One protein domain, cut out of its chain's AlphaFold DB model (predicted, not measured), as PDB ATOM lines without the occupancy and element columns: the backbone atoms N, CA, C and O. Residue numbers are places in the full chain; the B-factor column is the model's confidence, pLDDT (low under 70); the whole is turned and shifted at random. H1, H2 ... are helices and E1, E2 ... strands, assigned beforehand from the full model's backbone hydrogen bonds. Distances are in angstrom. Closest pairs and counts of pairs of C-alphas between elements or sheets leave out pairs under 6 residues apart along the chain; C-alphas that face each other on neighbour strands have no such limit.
ATOM      1  N   TRP A   2     525.213 333.563 393.733       32.84
ATOM      2  CA  TRP A   2     526.012 332.809 392.745       32.84
ATOM      3  C   TRP A   2     525.060 332.516 391.578       32.84
ATOM      4  O   TRP A   2     524.683 331.374 391.346       32.84
ATOM      5  N   SER A   3     524.512 333.577 390.988       37.38
ATOM      6  CA  SER A   3     523.352 333.482 390.090       37.38
ATOM      7  C   SER A   3     523.634 333.959 388.674       37.38
ATOM      8  O   SER A   3     522.717 333.967 387.870       37.38
ATOM      9  N   ASN A   4     524.879 334.318 388.363       43.06
ATOM     10  CA  ASN A   4     525.246 334.736 387.019       43.06
ATOM     11  C   ASN A   4     526.341 333.797 386.523       43.06
ATOM     12  O   ASN A   4     527.515 333.974 386.837       43.06
ATOM     13  N   CYS A   5     525.908 332.749 385.829       47.38
ATOM     14  CA  CYS A   5     526.745 332.029 384.890       47.38
ATOM     15  C   CYS A   5     526.676 332.811 383.586       47.38
ATOM     16  O   CYS A   5     525.663 332.767 382.896       47.38
ATOM     17  N   ASP A   6     527.702 333.616 383.316       45.62
ATOM     18  CA  ASP A   6     527.831 334.245 382.009       45.62
ATOM     19  C   ASP A   6     528.060 333.135 380.976       45.62
ATOM     20  O   ASP A   6     529.035 332.377 381.032       45.62
ATOM     21  N   ASP A   7     527.099 333.008 380.062       45.97
ATOM     22  CA  ASP A   7     527.147 332.071 378.953       45.97
ATOM     23  C   ASP A   7     528.286 332.473 378.012       45.97
ATOM     24  O   ASP A   7     528.185 333.439 377.255       45.97
ATOM     25  N   ASN A   8     529.333 331.647 378.015       46.59
ATOM     26  CA  ASN A   8     530.530 331.692 377.171       46.59
ATOM     27  C   ASN A   8     531.701 332.512 377.714       46.59
ATOM     28  O   ASN A   8     531.951 333.637 377.298       46.59
ATOM     29  N   GLU A   9     532.570 331.824 378.451       37.50
ATOM     30  CA  GLU A   9     534.005 332.016 378.258       37.50
ATOM     31  C   GLU A   9     534.734 330.685 378.496       37.50
ATOM     32  O   GLU A   9     535.109 330.317 379.609       37.50
ATOM     33  N   ILE A  10     534.898 329.903 377.422       40.81
ATOM     34  CA  ILE A  10     535.897 328.831 377.399       40.81
ATOM     35  C   ILE A  10     537.235 329.558 377.279       40.81
ATOM     36  O   ILE A  10     537.633 329.941 376.179       40.81
ATOM     37  N   SER A  11     537.886 329.834 378.411       38.91
ATOM     38  CA  SER A  11     539.179 330.511 378.385       38.91
ATOM     39  C   SER A  11     540.220 329.628 377.690       38.91
ATOM     40  O   SER A  11     540.334 328.423 377.911       38.91
ATOM     41  N   VAL A  12     540.901 330.280 376.759       42.06
ATOM     42  CA  VAL A  12     541.801 329.792 375.715       42.06
ATOM     43  C   VAL A  12     542.963 328.958 376.283       42.06
ATOM     44  O   VAL A  12     543.577 329.330 377.284       42.06
ATOM     45  N   TYR A  13     543.277 327.826 375.641       47.53
ATOM     46  CA  TYR A  13     544.588 327.180 375.787       47.53
ATOM     47  C   TYR A  13     545.666 328.060 375.169       47.53
ATOM     48  O   TYR A  13     545.394 328.726 374.177       47.53
ATOM     49  N   ASP A  14     546.885 328.000 375.709       46.34
ATOM     50  CA  ASP A  14     548.089 328.533 375.061       46.34
ATOM     51  C   ASP A  14     548.047 328.216 373.554       46.34
ATOM     52  O   ASP A  14     547.855 327.064 373.155       46.34
ATOM     53  N   GLU A  15     548.150 329.251 372.722       52.66
ATOM     54  CA  GLU A  15     547.820 329.279 371.288       52.66
ATOM     55  C   GLU A  15     548.719 328.361 370.421       52.66
ATOM     56  O   GLU A  15     548.654 328.368 369.190       52.66
ATOM     57  N   ASN A  16     549.558 327.546 371.060       54.62
ATOM     58  CA  ASN A  16     550.626 326.756 370.466       54.62
ATOM     59  C   ASN A  16     550.345 325.245 370.378       54.62
ATOM     60  O   ASN A  16     551.093 324.540 369.696       54.62
ATOM     61  N   GLU A  17     549.276 324.719 370.991       64.38
ATOM     62  CA  GLU A  17     548.967 323.278 370.954       64.38
ATOM     63  C   GLU A  17     547.679 322.964 370.178       64.38
ATOM     64  O   GLU A  17     546.566 323.271 370.599       64.38
ATOM     65  N   LYS A  18     547.830 322.312 369.017       76.56
ATOM     66  CA  LYS A  18     546.705 321.846 368.193       76.56
ATOM     67  C   LYS A  18     546.279 320.444 368.614       76.56
ATOM     68  O   LYS A  18     547.094 319.517 368.598       76.56
ATOM     69  N   GLU A  19     544.990 320.285 368.903       81.00
ATOM     70  CA  GLU A  19     544.382 318.965 369.066       81.00
ATOM     71  C   GLU A  19     544.653 318.089 367.837       81.00
ATOM     72  O   GLU A  19     544.683 318.552 366.692       81.00
ATOM     73  N   ASN A  20     544.869 316.802 368.074       84.69
ATOM     74  CA  ASN A  20     545.054 315.807 367.026       84.69
ATOM     75  C   ASN A  20     544.499 314.454 367.493       84.69
ATOM     76  O   ASN A  20     544.067 314.307 368.632       84.69
ATOM     77  N   ASN A  21     544.560 313.425 366.645       87.12
ATOM     78  CA  ASN A  21     544.025 312.095 366.978       87.12
ATOM     79  C   ASN A  21     544.637 311.433 368.232       87.12
ATOM     80  O   ASN A  21     544.147 310.396 368.670       87.12
ATOM     81  N   ARG A  22     545.726 311.975 368.787       88.88
ATOM     82  CA  ARG A  22     546.417 311.478 369.984       88.88
ATOM     83  C   ARG A  22     546.453 312.491 371.134       88.88
ATOM     84  O   ARG A  22     546.943 312.137 372.202       88.88
ATOM     85  N   LEU A  23     545.964 313.716 370.936       82.56
ATOM     86  CA  LEU A  23     545.993 314.792 371.926       82.56
ATOM     87  C   LEU A  23     544.651 315.521 371.924       82.56
ATOM     88  O   LEU A  23     544.279 316.146 370.934       82.56
ATOM     89  N   ILE A  24     543.947 315.431 373.051       83.69
ATOM     90  CA  ILE A  24     542.674 316.112 373.292       83.69
ATOM     91  C   ILE A  24     542.864 317.014 374.500       83.69
ATOM     92  O   ILE A  24     543.370 316.575 375.539       83.69
ATOM     93  N   LEU A  25     542.434 318.261 374.375       81.25
ATOM     94  CA  LEU A  25     542.540 319.240 375.434       81.25
ATOM     95  C   LEU A  25     541.276 319.185 376.318       81.25
ATOM     96  O   LEU A  25     540.136 319.120 375.857       81.25
ATOM     97  N   SER A  26     541.482 319.123 377.636       80.81
ATOM     98  CA  SER A  26     540.396 318.949 378.616       80.81
ATOM     99  C   SER A  26     539.637 320.245 378.891       80.81
ATOM    100  O   SER A  26     540.069 321.025 379.742       80.81
ATOM    101  N   ARG A  27     538.514 320.459 378.199       82.88
ATOM    102  CA  ARG A  27     537.682 321.668 378.337       82.88
ATOM    103  C   ARG A  27     537.381 322.007 379.802       82.88
ATOM    104  O   ARG A  27     537.056 321.118 380.593       82.88
ATOM    105  N   HIS A  28     537.410 323.293 380.137       81.50
ATOM    106  CA  HIS A  28     537.058 323.813 381.459       81.50
ATOM    107  C   HIS A  28     536.023 324.933 381.366       81.50
ATOM    108  O   HIS A  28     535.802 325.515 380.308       81.50
ATOM    109  N   ILE A  29     535.377 325.200 382.499       83.44
ATOM    110  CA  ILE A  29     534.409 326.282 382.677       83.44
ATOM    111  C   ILE A  29     534.848 327.076 383.903       83.44
ATOM    112  O   ILE A  29     535.182 326.486 384.937       83.44
ATOM    113  N   GLU A  30     534.866 328.400 383.794       83.31
ATOM    114  CA  GLU A  30     535.126 329.278 384.930       83.31
ATOM    115  C   GLU A  30     533.819 329.563 385.689       83.31
ATOM    116  O   GLU A  30     532.752 329.665 385.098       83.31
ATOM    117  N   GLN A  31     533.905 329.674 387.019       81.62
ATOM    118  CA  GLN A  31     532.838 330.148 387.924       81.62
ATOM    119  C   GLN A  31     531.571 329.263 388.061       81.62
ATOM    120  O   GLN A  31     530.986 329.227 389.143       81.62
ATOM    121  N   CYS A  32     531.209 328.443 387.072       84.44
ATOM    122  CA  CYS A  32     529.991 327.607 387.064       84.44
ATOM    123  C   CYS A  32     530.223 326.157 387.529       84.44
ATOM    124  O   CYS A  32     529.796 325.184 386.902       84.44
ATOM    125  N   GLY A  33     530.917 325.983 388.657       84.12
ATOM    126  CA  GLY A  33     531.299 324.655 389.158       84.12
ATOM    127  C   GLY A  33     530.117 323.753 389.548       84.12
ATOM    128  O   GLY A  33     530.179 322.542 389.345       84.12
ATOM    129  N   ILE A  34     529.035 324.328 390.088       88.25
ATOM    130  CA  ILE A  34     527.843 323.571 390.518       88.25
ATOM    131  C   ILE A  34     527.092 323.006 389.311       88.25
ATOM    132  O   ILE A  34     526.739 321.828 389.300       88.25
ATOM    133  N   GLU A  35     526.869 323.828 388.289       88.94
ATOM    134  CA  GLU A  35     526.175 323.418 387.067       88.94
ATOM    135  C   GLU A  35     526.968 322.348 386.320       88.94
ATOM    136  O   GLU A  35     526.410 321.321 385.933       88.94
ATOM    137  N   LEU A  36     528.292 322.522 386.226       88.38
ATOM    138  CA  LEU A  36     529.176 321.508 385.665       88.38
ATOM    139  C   LEU A  36     529.088 320.191 386.448       88.38
ATOM    140  O   LEU A  36     529.006 319.122 385.843       88.38
ATOM    141  N   PHE A  37     529.072 320.243 387.783       89.25
ATOM    142  CA  PHE A  37     528.922 319.042 388.605       89.25
ATOM    143  C   PHE A  37     527.572 318.348 388.382       89.25
ATOM    144  O   PHE A  37     527.531 317.123 388.245       89.25
ATOM    145  N   ASN A  38     526.479 319.109 388.288       90.06
ATOM    146  CA  ASN A  38     525.148 318.569 388.001       90.06
ATOM    147  C   ASN A  38     525.095 317.910 386.615       90.06
ATOM    148  O   ASN A  38     524.640 316.773 386.500       90.06
ATOM    149  N   ALA A  39     525.663 318.545 385.587       89.81
ATOM    150  CA  ALA A  39     525.744 317.975 384.242       89.81
ATOM    151  C   ALA A  39     526.598 316.690 384.199       89.81
ATOM    152  O   ALA A  39     526.253 315.719 383.524       89.81
ATOM    153  N   VAL A  40     527.710 316.649 384.937       89.81
ATOM    154  CA  VAL A  40     528.558 315.451 385.091       89.81
ATOM    155  C   VAL A  40     527.795 314.329 385.799       89.81
ATOM    156  O   VAL A  40     527.908 313.168 385.398       89.81
ATOM    157  N   LYS A  41     526.980 314.666 386.803       89.19
ATOM    158  CA  LYS A  41     526.116 313.721 387.517       89.19
ATOM    159  C   LYS A  41     525.038 313.128 386.609       89.19
ATOM    160  O   LYS A  41     524.867 311.910 386.609       89.19
ATOM    161  N   GLU A  42     524.368 313.944 385.799       92.06
ATOM    162  CA  GLU A  42     523.393 313.478 384.798       92.06
ATOM    163  C   GLU A  42     524.034 312.541 383.770       92.06
ATOM    164  O   GLU A  42     523.471 311.501 383.422       92.06
ATOM    165  N   LYS A  43     525.264 312.853 383.351       89.19
ATOM    166  CA  LYS A  43     526.058 312.026 382.433       89.19
ATOM    167  C   LYS A  43     526.705 310.800 383.090       89.19
ATOM    168  O   LYS A  43     527.388 310.051 382.397       89.19
ATOM    169  N   LYS A  44     526.501 310.576 384.395       87.88
ATOM    170  CA  LYS A  44     527.091 309.469 385.178       87.88
ATOM    171  C   LYS A  44     528.621 309.386 385.062       87.88
ATOM    172  O   LYS A  44     529.195 308.298 385.065       87.88
ATOM    173  N   LEU A  45     529.280 310.536 384.948       88.44
ATOM    174  CA  LEU A  45     530.738 310.646 384.926       88.44
ATOM    175  C   LEU A  45     531.301 310.637 386.360       88.44
ATOM    176  O   LEU A  45     530.566 310.857 387.323       88.44
ATOM    177  N   GLU A  46     532.609 310.390 386.519       88.44
ATOM    178  CA  GLU A  46     533.236 310.253 387.848       88.44
ATOM    179  C   GLU A  46     533.063 311.507 388.713       88.44
ATOM    180  O   GLU A  46     532.809 311.394 389.913       88.44
ATOM    181  N   GLY A  47     533.220 312.697 388.129       90.00
ATOM    182  CA  GLY A  47     533.272 313.943 388.881       90.00
ATOM    183  C   GLY A  47     533.928 315.096 388.128       90.00
ATOM    184  O   GLY A  47     534.161 315.021 386.923       90.00
ATOM    185  N   ILE A  48     534.248 316.156 388.870       91.06
ATOM    186  CA  ILE A  48     534.953 317.348 388.382       91.06
ATOM    187  C   ILE A  48     536.211 317.618 389.211       91.06
ATOM    188  O   ILE A  48     536.337 317.171 390.355       91.06
ATOM    189  N   VAL A  49     537.132 318.399 388.646       89.75
ATOM    190  CA  VAL A  49     538.318 318.898 389.351       89.75
ATOM    191  C   VAL A  49     538.298 320.421 389.336       89.75
ATOM    192  O   VAL A  49     538.441 321.032 388.282       89.75
ATOM    193  N   ALA A  50     538.149 321.030 390.508       88.25
ATOM    194  CA  ALA A  50     538.265 322.468 390.687       88.25
ATOM    195  C   ALA A  50     539.736 322.833 390.911       88.25
ATOM    196  O   ALA A  50     540.376 322.298 391.819       88.25
ATOM    197  N   LYS A  51     540.266 323.741 390.089       86.88
ATOM    198  CA  LYS A  51     541.633 324.259 390.205       86.88
ATOM    199  C   LYS A  51     541.592 325.765 390.418       86.88
ATOM    200  O   LYS A  51     540.863 326.462 389.717       86.88
ATOM    201  N   LYS A  52     542.382 326.284 391.356       84.81
ATOM    202  CA  LYS A  52     542.554 327.736 391.502       84.81
ATOM    203  C   LYS A  52     543.409 328.264 390.344       84.81
ATOM    204  O   LYS A  52     544.537 327.804 390.181       84.81
ATOM    205  N   LYS A  53     542.887 329.232 389.583       81.50
ATOM    206  CA  LYS A  53     543.521 329.805 388.379       81.50
ATOM    207  C   LYS A  53     544.958 330.277 388.631       81.50
ATOM    208  O   LYS A  53     545.865 329.874 387.918       81.50
ATOM    209  N   ASP A  54     545.173 330.995 389.731       80.88
ATOM    210  CA  ASP A  54     546.493 331.541 390.090       80.88
ATOM    211  C   ASP A  54     547.369 330.575 390.908       80.88
ATOM    212  O   ASP A  54     548.382 330.977 391.487       80.88
ATOM    213  N   SER A  55     546.974 329.305 391.043       78.50
ATOM    214  CA  SER A  55     547.807 328.332 391.754       78.50
ATOM    215  C   SER A  55     548.941 327.838 390.870       78.50
ATOM    216  O   SER A  55     548.736 327.394 389.743       78.50
ATOM    217  N   LYS A  56     550.159 327.870 391.413       79.00
ATOM    218  CA  LYS A  56     551.280 327.155 390.807       79.00
ATOM    219  C   LYS A  56     551.070 325.658 390.984       79.00
ATOM    220  O   LYS A  56     550.446 325.220 391.952       79.00
ATOM    221  N   TYR A  57     551.646 324.880 390.077       77.31
ATOM    222  CA  TYR A  57     551.768 323.448 390.287       77.31
ATOM    223  C   TYR A  57     552.637 323.215 391.532       77.31
ATOM    224  O   TYR A  57     553.838 323.491 391.529       77.31
ATOM    225  N   GLU A  58     552.002 322.813 392.633       72.94
ATOM    226  CA  GLU A  58     552.694 322.534 393.888       72.94
ATOM    227  C   GLU A  58     553.576 321.279 393.764       72.94
ATOM    228  O   GLU A  58     553.442 320.483 392.836       72.94
ATOM    229  N   VAL A  59     554.501 321.116 394.716       65.31
ATOM    230  CA  VAL A  59     555.499 320.035 394.757       65.31
ATOM    231  C   VAL A  59     554.880 318.669 394.431       65.31
ATOM    232  O   VAL A  59     553.903 318.250 395.058       65.31
ATOM    233  N   VAL A  60     555.497 317.958 393.480       74.44
ATOM    234  CA  VAL A  60     555.081 316.623 393.028       74.44
ATOM    235  C   VAL A  60     554.888 315.685 394.225       74.44
ATOM    236  O   VAL A  60     555.751 315.578 395.093       74.44
ATOM    237  N   GLY A  61     553.741 315.003 394.268       73.94
ATOM    238  CA  GLY A  61     553.410 314.028 395.312       73.94
ATOM    239  C   GLY A  61     552.736 314.606 396.561       73.94
ATOM    240  O   GLY A  61     552.347 313.833 397.436       73.94
ATOM    241  N   LYS A  62     552.539 315.928 396.660       75.50
ATOM    242  CA  LYS A  62     551.797 316.541 397.774       75.50
ATOM    243  C   LYS A  62     550.337 316.814 397.414       75.50
ATOM    244  O   LYS A  62     550.004 317.150 396.280       75.50
ATOM    245  N   ARG A  63     549.449 316.693 398.408       76.44
ATOM    246  CA  ARG A  63     548.059 317.153 398.277       76.44
ATOM    247  C   ARG A  63     548.033 318.680 398.325       76.44
ATOM    248  O   ARG A  63     548.357 319.255 399.358       76.44
ATOM    249  N   SER A  64     547.604 319.304 397.232       78.88
ATOM    250  CA  SER A  64     547.340 320.744 397.181       78.88
ATOM    251  C   SER A  64     545.887 321.035 397.553       78.88
ATOM    252  O   SER A  64     544.969 320.338 397.117       78.88
ATOM    253  N   ARG A  65     545.664 322.107 398.321       82.25
ATOM    254  CA  ARG A  65     544.314 322.647 398.577       82.25
ATOM    255  C   ARG A  65     543.753 323.420 397.386       82.25
ATOM    256  O   ARG A  65     542.562 323.702 397.356       82.25
ATOM    257  N   ALA A  66     544.593 323.767 396.414       83.44
ATOM    258  CA  ALA A  66     544.172 324.479 395.220       83.44
ATOM    259  C   ALA A  66     543.535 323.560 394.166       83.44
ATOM    260  O   ALA A  66     542.945 324.073 393.221       83.44
ATOM    261  N   TRP A  67     543.678 322.234 394.302       86.44
ATOM    262  CA  TRP A  67     543.173 321.227 393.364       86.44
ATOM    263  C   TRP A  67     542.234 320.269 394.101       86.44
ATOM    264  O   TRP A  67     542.670 319.324 394.758       86.44
ATOM    265  N   ILE A  68     540.931 320.512 393.994       86.88
ATOM    266  CA  ILE A  68     539.900 319.779 394.735       86.88
ATOM    267  C   ILE A  68     539.110 318.907 393.763       86.88
ATOM    268  O   ILE A  68     538.602 319.389 392.754       86.88
ATOM    269  N   LYS A  69     538.997 317.611 394.068       88.56
ATOM    270  CA  LYS A  69     538.186 316.665 393.293       88.56
ATOM    271  C   LYS A  69     536.815 316.516 393.944       88.56
ATOM    272  O   LYS A  69     536.748 316.166 395.120       88.56
ATOM    273  N   TYR A  70     535.754 316.705 393.172       88.31
ATOM    274  CA  TYR A  70     534.380 316.417 393.583       88.31
ATOM    275  C   TYR A  70     533.888 315.208 392.801       88.31
ATOM    276  O   TYR A  70     533.762 315.288 391.580       88.31
ATOM    277  N   LYS A  71     533.646 314.085 393.485       86.94
ATOM    278  CA  LYS A  71     533.197 312.839 392.854       86.94
ATOM    279  C   LYS A  71     531.686 312.670 392.984       86.94
ATOM    280  O   LYS A  71     531.118 312.943 394.035       86.94
ATOM    281  N   VAL A  72     531.055 312.201 391.914       87.44
ATOM    282  CA  VAL A  72     529.643 311.792 391.891       87.44
ATOM    283  C   VAL A  72     529.476 310.440 392.580       87.44
ATOM    284  O   VAL A  72     528.503 310.224 393.300       87.44
ATOM    285  N   LEU A  73     530.431 309.533 392.361       79.12
ATOM    286  CA  LEU A  73     530.446 308.202 392.955       79.12
ATOM    287  C   LEU A  73     531.394 308.173 394.154       79.12
ATOM    288  O   LEU A  73     532.586 308.467 394.033       79.12
ATOM    289  N   ASN A  74     530.864 307.758 395.300       72.44
ATOM    290  CA  ASN A  74     531.668 307.475 396.478       72.44
ATOM    291  C   ASN A  74     532.243 306.063 396.344       72.44
ATOM    292  O   ASN A  74     531.525 305.074 396.474       72.44
TER     293      ASN A  74
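AT A GLANCE: This is residues 2 to 74 of the 102 residues of an uncharacterized protein of Lachnoclostridium phytofermentans (UniProt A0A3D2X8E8). This model has little regular structure: one helix, H1, packs beside a two-strand hairpin of E1 and E2, nearer to E1, and long loops extend from this small core. In the first loop, residues 18 to 24 stick out. The printed part has 73 residues, of which 20 are in the named elements H1, E1 and E2, in that order; the class is mixed and the sheet antiparallel. The whole is loose, with a radius of gyration of the C-alphas of 14.3 A and spans of 33 by 32 by 26 A.

IN THESE COORDINATES: Residues 2 to 32 hold no named element. H1, residues 33 to 42, begins at C-alpha 33 (531.299, 324.655, 389.158) and is 14.4 A long. E1 is residues 47 to 51, 13.3 A; E2 is residues 67 to 71, 13.0 A, ending at C-alpha 71 (533.197, 312.839, 392.854).

HOW THE PARTS SIT: E1 and E2 form an antiparallel hairpin at 166 degrees; N 50 and O 68 are 2.8 A apart, within hydrogen-bond range. The closest C-alphas of H1 and E1 are Val 40 and Gly 47, 6.2 A; those of H1 and E2 are Phe 37 and Tyr 70, 7.8 A. In H1 every O i to N i+4 pair is within hydrogen-bond range.

THE WHOLE: The C-alphas of Ser 3 and Arg 22, the two farthest apart, are 37.7 A apart. The printed part has no cut. The link from E1 to E2 is long, 15 residues. The pLDDT is under 70 at residues 2 to 17 and 59.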